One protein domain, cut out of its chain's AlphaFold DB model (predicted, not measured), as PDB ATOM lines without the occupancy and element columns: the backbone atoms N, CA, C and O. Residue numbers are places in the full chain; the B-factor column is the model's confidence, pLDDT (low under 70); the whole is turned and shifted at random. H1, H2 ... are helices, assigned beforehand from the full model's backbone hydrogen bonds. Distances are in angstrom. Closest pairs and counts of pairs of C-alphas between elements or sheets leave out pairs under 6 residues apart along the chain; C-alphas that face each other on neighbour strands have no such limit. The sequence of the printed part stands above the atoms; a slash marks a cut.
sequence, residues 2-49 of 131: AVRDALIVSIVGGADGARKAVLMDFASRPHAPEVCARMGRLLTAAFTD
ATOM      1  N   ALA A   2     159.174 224.652 186.731       79.69
ATOM      2  CA  ALA A   2     160.346 224.487 187.616       79.69
ATOM      3  C   ALA A   2     160.250 223.361 188.672       79.69
ATOM      4  O   ALA A   2     161.105 222.483 188.737       79.69
ATOM      5  N   VAL A   3     159.177 223.351 189.471       81.69
ATOM      6  CA  VAL A   3     158.974 222.356 190.544       81.69
ATOM      7  C   VAL A   3     158.726 220.950 189.988       81.69
ATOM      8  O   VAL A   3     159.207 219.974 190.555       81.69
ATOM      9  N   ARG A   4     158.023 220.843 188.853       87.00
ATOM     10  CA  ARG A   4     157.794 219.569 188.155       87.00
ATOM     11  C   ARG A   4     159.124 218.958 187.723       87.00
ATOM     12  O   ARG A   4     159.365 217.786 187.978       87.00
ATOM     13  N   ASP A   5     159.980 219.757 187.095       83.94
ATOM     14  CA  ASP A   5     161.253 219.274 186.558       83.94
ATOM     15  C   ASP A   5     162.223 218.900 187.694       83.94
ATOM     16  O   ASP A   5     162.891 217.869 187.621       83.94
ATOM     17  N   ALA A   6     162.227 219.666 188.793       87.00
ATOM     18  CA  ALA A   6     162.949 219.302 190.014       87.00
ATOM     19  C   ALA A   6     162.468 217.956 190.586       87.00
ATOM     20  O   ALA A   6     163.285 217.102 190.929       87.00
ATOM     21  N   LEU A   7     161.148 217.743 190.650       88.38
ATOM     22  CA  LEU A   7     160.576 216.488 191.134       88.38
ATOM     23  C   LEU A   7     160.960 215.317 190.224       88.38
ATOM     24  O   LEU A   7     161.437 214.303 190.726       88.38
ATOM     25  N   ILE A   8     160.856 215.477 188.902       90.62
ATOM     26  CA  ILE A   8     161.292 214.464 187.933       90.62
ATOM     27  C   ILE A   8     162.751 214.075 188.180       90.62
ATOM     28  O   ILE A   8     163.039 212.893 188.344       90.62
ATOM     29  N   VAL A   9     163.669 215.041 188.286       88.62
ATOM     30  CA  VAL A   9     165.092 214.737 188.507       88.62
ATOM     31  C   VAL A   9     165.357 214.097 189.864       88.62
ATOM     32  O   VAL A   9     166.224 213.231 189.956       88.62
ATOM     33  N   SER A  10     164.608 214.453 190.908       89.06
ATOM     34  CA  SER A  10     164.733 213.770 192.204       89.06
ATOM     35  C   SER A  10     164.397 212.275 192.125       89.06
ATOM     36  O   SER A  10     164.977 211.467 192.855       89.06
ATOM     37  N   ILE A  11     163.481 211.912 191.219       89.69
ATOM     38  CA  ILE A  11     163.008 210.542 191.024       89.69
ATOM     39  C   ILE A  11     163.953 209.787 190.087       89.69
ATOM     40  O   ILE A  11     164.460 208.736 190.469       89.69
ATOM     41  N   VAL A  12     164.221 210.332 188.893       86.62
ATOM     42  CA  VAL A  12     164.939 209.608 187.826       86.62
ATOM     43  C   VAL A  12     166.440 209.899 187.761       86.62
ATOM     44  O   VAL A  12     167.189 209.135 187.168       86.62
ATOM     45  N   GLY A  13     166.915 210.986 188.373       81.88
ATOM     46  CA  GLY A  13     168.322 211.410 188.328       81.88
ATOM     47  C   GLY A  13     169.230 210.746 189.371       81.88
ATOM     48  O   GLY A  13     170.325 211.249 189.630       81.88
ATOM     49  N   GLY A  14     168.777 209.673 190.024       76.88
ATOM     50  CA  GLY A  14     169.550 208.952 191.038       76.88
ATOM     51  C   GLY A  14     169.869 209.778 192.293       76.88
ATOM     52  O   GLY A  14     169.137 210.695 192.677       76.88
ATOM     53  N   ALA A  15     170.954 209.429 192.991       74.88
ATOM     54  CA  ALA A  15     171.394 210.149 194.194       74.88
ATOM     55  C   ALA A  15     171.789 211.606 193.893       74.88
ATOM     56  O   ALA A  15     171.547 212.503 194.701       74.88
ATOM     57  N   ASP A  16     172.342 211.847 192.706       76.31
ATOM     58  CA  ASP A  16     172.846 213.148 192.273       76.31
ATOM     59  C   ASP A  16     171.718 214.128 191.963       76.31
ATOM     60  O   ASP A  16     171.785 215.296 192.359       76.31
ATOM     61  N   GLY A  17     170.656 213.639 191.322       77.44
ATOM     62  CA  GLY A  17     169.443 214.404 191.066       77.44
ATOM     63  C   GLY A  17     168.672 214.766 192.336       77.44
ATOM     64  O   GLY A  17     168.080 215.840 192.406       77.44
ATOM     65  N   ALA A  18     168.731 213.921 193.369       79.62
ATOM     66  CA  ALA A  18     168.045 214.144 194.642       79.62
ATOM     67  C   ALA A  18     168.786 215.094 195.606       79.62
ATOM     68  O   ALA A  18     168.261 215.425 196.673       79.62
ATOM     69  N   ARG A  19     170.000 215.559 195.273       86.56
ATOM     70  CA  ARG A  19     170.758 216.471 196.145       86.56
ATOM     71  C   ARG A  19     169.999 217.786 196.330       86.56
ATOM     72  O   ARG A  19     169.667 218.461 195.360       86.56
ATOM     73  N   LYS A  20     169.824 218.222 197.583       86.31
ATOM     74  CA  LYS A  20     169.083 219.451 197.930       86.31
ATOM     75  C   LYS A  20     169.529 220.677 197.126       86.31
ATOM     76  O   LYS A  20     168.683 221.405 196.628       86.31
ATOM     77  N   ALA A  21     170.838 220.891 196.970       86.81
ATOM     78  CA  ALA A  21     171.366 222.013 196.189       86.81
ATOM     79  C   ALA A  21     170.929 221.958 194.712       86.81
ATOM     80  O   ALA A  21     170.549 222.972 194.141       86.81
ATOM     81  N   VAL A  22     170.908 220.761 194.122       85.38
ATOM     82  CA  VAL A  22     170.471 220.533 192.737       85.38
ATOM     83  C   VAL A  22     168.967 220.783 192.593       85.38
ATOM     84  O   VAL A  22     168.544 221.482 191.676       85.38
ATOM     85  N   LEU A  23     168.158 220.288 193.533       87.31
ATOM     86  CA  LEU A  23     166.712 220.532 193.539       87.31
ATOM     87  C   LEU A  23     166.373 222.016 193.724       87.31
ATOM     88  O   LEU A  23     165.482 222.530 193.049       87.31
ATOM     89  N   MET A  24     167.105 222.714 194.596       88.56
ATOM     90  CA  MET A  24     166.943 224.155 194.793       88.56
ATOM     91  C   MET A  24     167.305 224.944 193.535       88.56
ATOM     92  O   MET A  24     166.573 225.871 193.188       88.56
ATOM     93  N   ASP A  25     168.367 224.566 192.822       89.12
ATOM     94  CA  ASP A  25     168.729 225.180 191.539       89.12
ATOM     95  C   ASP A  25     167.586 225.031 190.519       89.12
ATOM     96  O   ASP A  25     167.174 226.018 189.907       89.12
ATOM     97  N   PHE A  26     167.005 223.832 190.380       87.75
ATOM     98  CA  PHE A  26     165.880 223.604 189.465       87.75
ATOM     99  C   PHE A  26     164.613 224.359 189.863       87.75
ATOM    100  O   PHE A  26     163.924 224.900 189.000       87.75
ATOM    101  N   ALA A  27     164.309 224.425 191.158       87.19
ATOM    102  CA  ALA A  27     163.116 225.102 191.647       87.19
ATOM    103  C   ALA A  27     163.221 226.635 191.548       87.19
ATOM    104  O   ALA A  27     162.227 227.293 191.243       87.19
ATOM    105  N   SER A  28     164.407 227.201 191.802       88.75
ATOM    106  CA  SER A  28     164.607 228.655 191.914       88.75
ATOM    107  C   SER A  28     165.140 229.318 190.643       88.75
ATOM    108  O   SER A  28     164.864 230.494 190.413       88.75
ATOM    109  N   ARG A  29     165.892 228.591 189.805       89.69
ATOM    110  CA  ARG A  29     166.553 229.115 188.596       89.69
ATOM    111  C   ARG A  29     166.356 228.195 187.375       89.69
ATOM    112  O   ARG A  29     167.321 227.904 186.669       89.69
ATOM    113  N   PRO A  30     165.116 227.769 187.063       85.25
ATOM    114  CA  PRO A  30     164.823 226.743 186.048       85.25
ATOM    115  C   PRO A  30     165.286 227.089 184.625       85.25
ATOM    116  O   PRO A  30     165.472 226.191 183.811       85.25
ATOM    117  N   HIS A  31     165.442 228.379 184.316       88.50
ATOM    118  CA  HIS A  31     165.784 228.880 182.980       88.50
ATOM    119  C   HIS A  31     167.239 229.342 182.858       88.50
ATOM    120  O   HIS A  31     167.643 229.816 181.799       88.50
ATOM    121  N   ALA A  32     168.026 229.241 183.934       90.81
ATOM    122  CA  ALA A  32     169.430 229.600 183.867       90.81
ATOM    123  C   ALA A  32     170.173 228.576 182.980       90.81
ATOM    124  O   ALA A  32     170.001 227.370 183.198       90.81
ATOM    125  N   PRO A  33     170.977 229.005 181.983       91.12
ATOM    126  CA  PRO A  33     171.598 228.095 181.017       91.12
ATOM    127  C   PRO A  33     172.380 226.947 181.666       91.12
ATOM    128  O   PRO A  33     172.300 225.800 181.226       91.12
ATOM    129  N   GLU A  34     173.082 227.226 182.762       92.00
ATOM    130  CA  GLU A  34     173.838 226.246 183.537       92.00
ATOM    131  C   GLU A  34     172.947 225.201 184.228       92.00
ATOM    132  O   GLU A  34     173.349 224.045 184.386       92.00
ATOM    133  N   VAL A  35     171.731 225.588 184.618       89.19
ATOM    134  CA  VAL A  35     170.731 224.712 185.237       89.19
ATOM    135  C   VAL A  35     170.078 223.839 184.166       89.19
ATOM    136  O   VAL A  35     170.044 222.619 184.325       89.19
ATOM    137  N   CYS A  36     169.674 224.411 183.027       88.56
ATOM    138  CA  CYS A  36     169.145 223.641 181.896       88.56
ATOM    139  C   CYS A  36     170.170 222.623 181.364       88.56
ATOM    140  O   CYS A  36     169.840 221.458 181.142       88.56
ATOM    141  N   ALA A  37     171.436 223.026 181.221       90.62
ATOM    142  CA  ALA A  37     172.500 222.125 180.782       90.62
ATOM    143  C   ALA A  37     172.740 220.986 181.787       90.62
ATOM    144  O   ALA A  37     173.026 219.855 181.396       90.62
ATOM    145  N   ARG A  38     172.611 221.262 183.091       90.69
ATOM    146  CA  ARG A  38     172.744 220.247 184.145       90.69
ATOM    147  C   ARG A  38     171.590 219.251 184.141       90.69
ATOM    148  O   ARG A  38     171.851 218.060 184.248       90.69
ATOM    149  N   MET A  39     170.358 219.731 183.978       89.06
ATOM    150  CA  MET A  39     169.165 218.897 183.783       89.06
ATOM    151  C   MET A  39     169.384 217.911 182.633       89.06
ATOM    152  O   MET A  39     169.276 216.704 182.830       89.06
ATOM    153  N   GLY A  40     169.774 218.425 181.460       89.38
ATOM    154  CA  GLY A  40     170.054 217.600 180.285       89.38
ATOM    155  C   GLY A  40     171.110 216.533 180.567       89.38
ATOM    156  O   GLY A  40     170.864 215.361 180.315       89.38
ATOM    157  N   ARG A  41     172.244 216.906 181.178       91.12
ATOM    158  CA  ARG A  41     173.301 215.942 181.528       91.12
ATOM    159  C   ARG A  41     172.828 214.845 182.482       91.12
ATOM    160  O   ARG A  41     173.154 213.691 182.242       91.12
ATOM    161  N   LEU A  42     172.085 215.188 183.539       89.81
ATOM    162  CA  LEU A  42     171.588 214.203 184.510       89.81
ATOM    163  C   LEU A  42     170.608 213.223 183.863       89.81
ATOM    164  O   LEU A  42     170.735 212.019 184.060       89.81
ATOM    165  N   LEU A  43     169.665 213.731 183.064       89.75
ATOM    166  CA  LEU A  43     168.699 212.887 182.364       89.75
ATOM    167  C   LEU A  43     169.372 212.018 181.302       89.75
ATOM    168  O   LEU A  43     169.081 210.831 181.239       89.75
ATOM    169  N   THR A  44     170.286 212.569 180.498       91.06
ATOM    170  CA  THR A  44     171.030 211.790 179.499       91.06
ATOM    171  C   THR A  44     171.857 210.699 180.164       91.06
ATOM    172  O   THR A  44     171.757 209.556 179.738       91.06
ATOM    173  N   ALA A  45     172.606 211.025 181.222       89.38
ATOM    174  CA  ALA A  45     173.402 210.042 181.950       89.38
ATOM    175  C   ALA A  45     172.527 208.902 182.489       89.38
ATOM    176  O   ALA A  45     172.834 207.745 182.234       89.38
ATOM    177  N   ALA A  46     171.403 209.224 183.140       89.12
ATOM    178  CA  ALA A  46     170.462 208.217 183.628       89.12
ATOM    179  C   ALA A  46     169.832 207.388 182.492       89.12
ATOM    180  O   ALA A  46     169.536 206.212 182.672       89.12
ATOM    181  N   PHE A  47     169.617 207.981 181.315       90.44
ATOM    182  CA  PHE A  47     168.956 207.312 180.190       90.44
ATOM    183  C   PHE A  47     169.888 206.336 179.463       90.44
ATOM    184  O   PHE A  47     169.422 205.353 178.888       90.44
ATOM    185  N   THR A  48     171.193 206.622 179.457       90.94
ATOM    186  CA  THR A  48     172.214 205.843 178.740       90.94
ATOM    187  C   THR A  48     173.018 204.900 179.629       90.94
ATOM    188  O   THR A  48     173.890 204.207 179.117       90.94
ATOM    189  N   ASP A  49     172.779 204.893 180.939       88.38
ATOM    190  CA  ASP A  49     173.467 203.995 181.865       88.38
ATOM    191  C   ASP A  49     172.907 202.565 181.754       88.38
ATOM    192  O   ASP A  49     171.771 202.303 182.140       88.38
TER     193      ASP A  49
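This is residues 2 to 49 of the 131 residues of an uncharacterized protein of Bifidobacterium sp (UniProt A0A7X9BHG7). A low layer made of H1 and H3 side by side, running opposite ways, with the one-turn helix H2 in the turn between them, is covered on one side by a single long helix, H4. H4 runs roughly along H1 and the same way, with residues 39 to 46 near H1, while its first turns lie over H3 with few close pairs. The printed part has 48 residues with four named helices, in the order H1, H2, H3, H4, and no named strand; the class is all helix. It is compact, with a radius of gyration of the C-alphas of 9.5 A, and its C-alphas span 28 by 18 by 16 A, only just elongated.

H1 is residues 2 to 12, 15.6 A from first to last C-alpha, and begins at C-alpha 2, at (160.346, 224.487, 187.616). H2 is residues 14 to 17, with C-alpha 14 at (169.550, 208.952, 191.038). H3 is residues 20 to 28, 11.9 A long. H4, the longest helix, is residues 33 to 48, 22.4 A long, and ends at C-alpha 48, at (172.214, 205.843, 178.740).

H1 is the hub and touches the three other helices. H1 and H2 only just touch, and only at the corner by their link, with 3 pairs of C-alphas within 8 A; the closest C-alphas are those of Ser 10 and Gly 17, 4.9 A apart. H1 and H3 touch at a shallow tilt of 32 degrees, opposite ways; their closest C-alphas, those of Ala 2 and Ala 27, are 4.9 A apart. H4 touches H1 with residues 39 to 46 alone, at a shallow tilt of 27 degrees, the same way; the closest C-alphas, those of Val 12 and Ala 46, are 7.1 A apart. H4 only just touches H2, with residues 42 to 46 alone and 3 pairs of C-alphas within 8 A, the closest being those of Gly 17 and Leu 42 at 6.9 A. H2 and H3 are close but not clearly touching, with the closest C-alphas, those of Gly 17 and Leu 23, 7.2 A apart. H3 and H4 are also close but not clearly touching, at a steep tilt of 56 degrees, opposite ways; their closest C-alphas, those of Phe 26 and Val 35, are 6.5 A apart. In H1, H3 and H4 every O i to N i+4 pair is within hydrogen-bond range; H2 is too short for such a pair, and 0 of its 1 O i to N i+3 pair is within range.

The two C-alphas farthest apart, those of Ser 28 and Asp 49, are 28.1 A apart. The printed part has no cut, and the links H1 to H2, H2 to H3 and H3 to H4 are tight. The mean pLDDT of the printed part is 87.0, that of H2 is 76, and no printed residue is under 70.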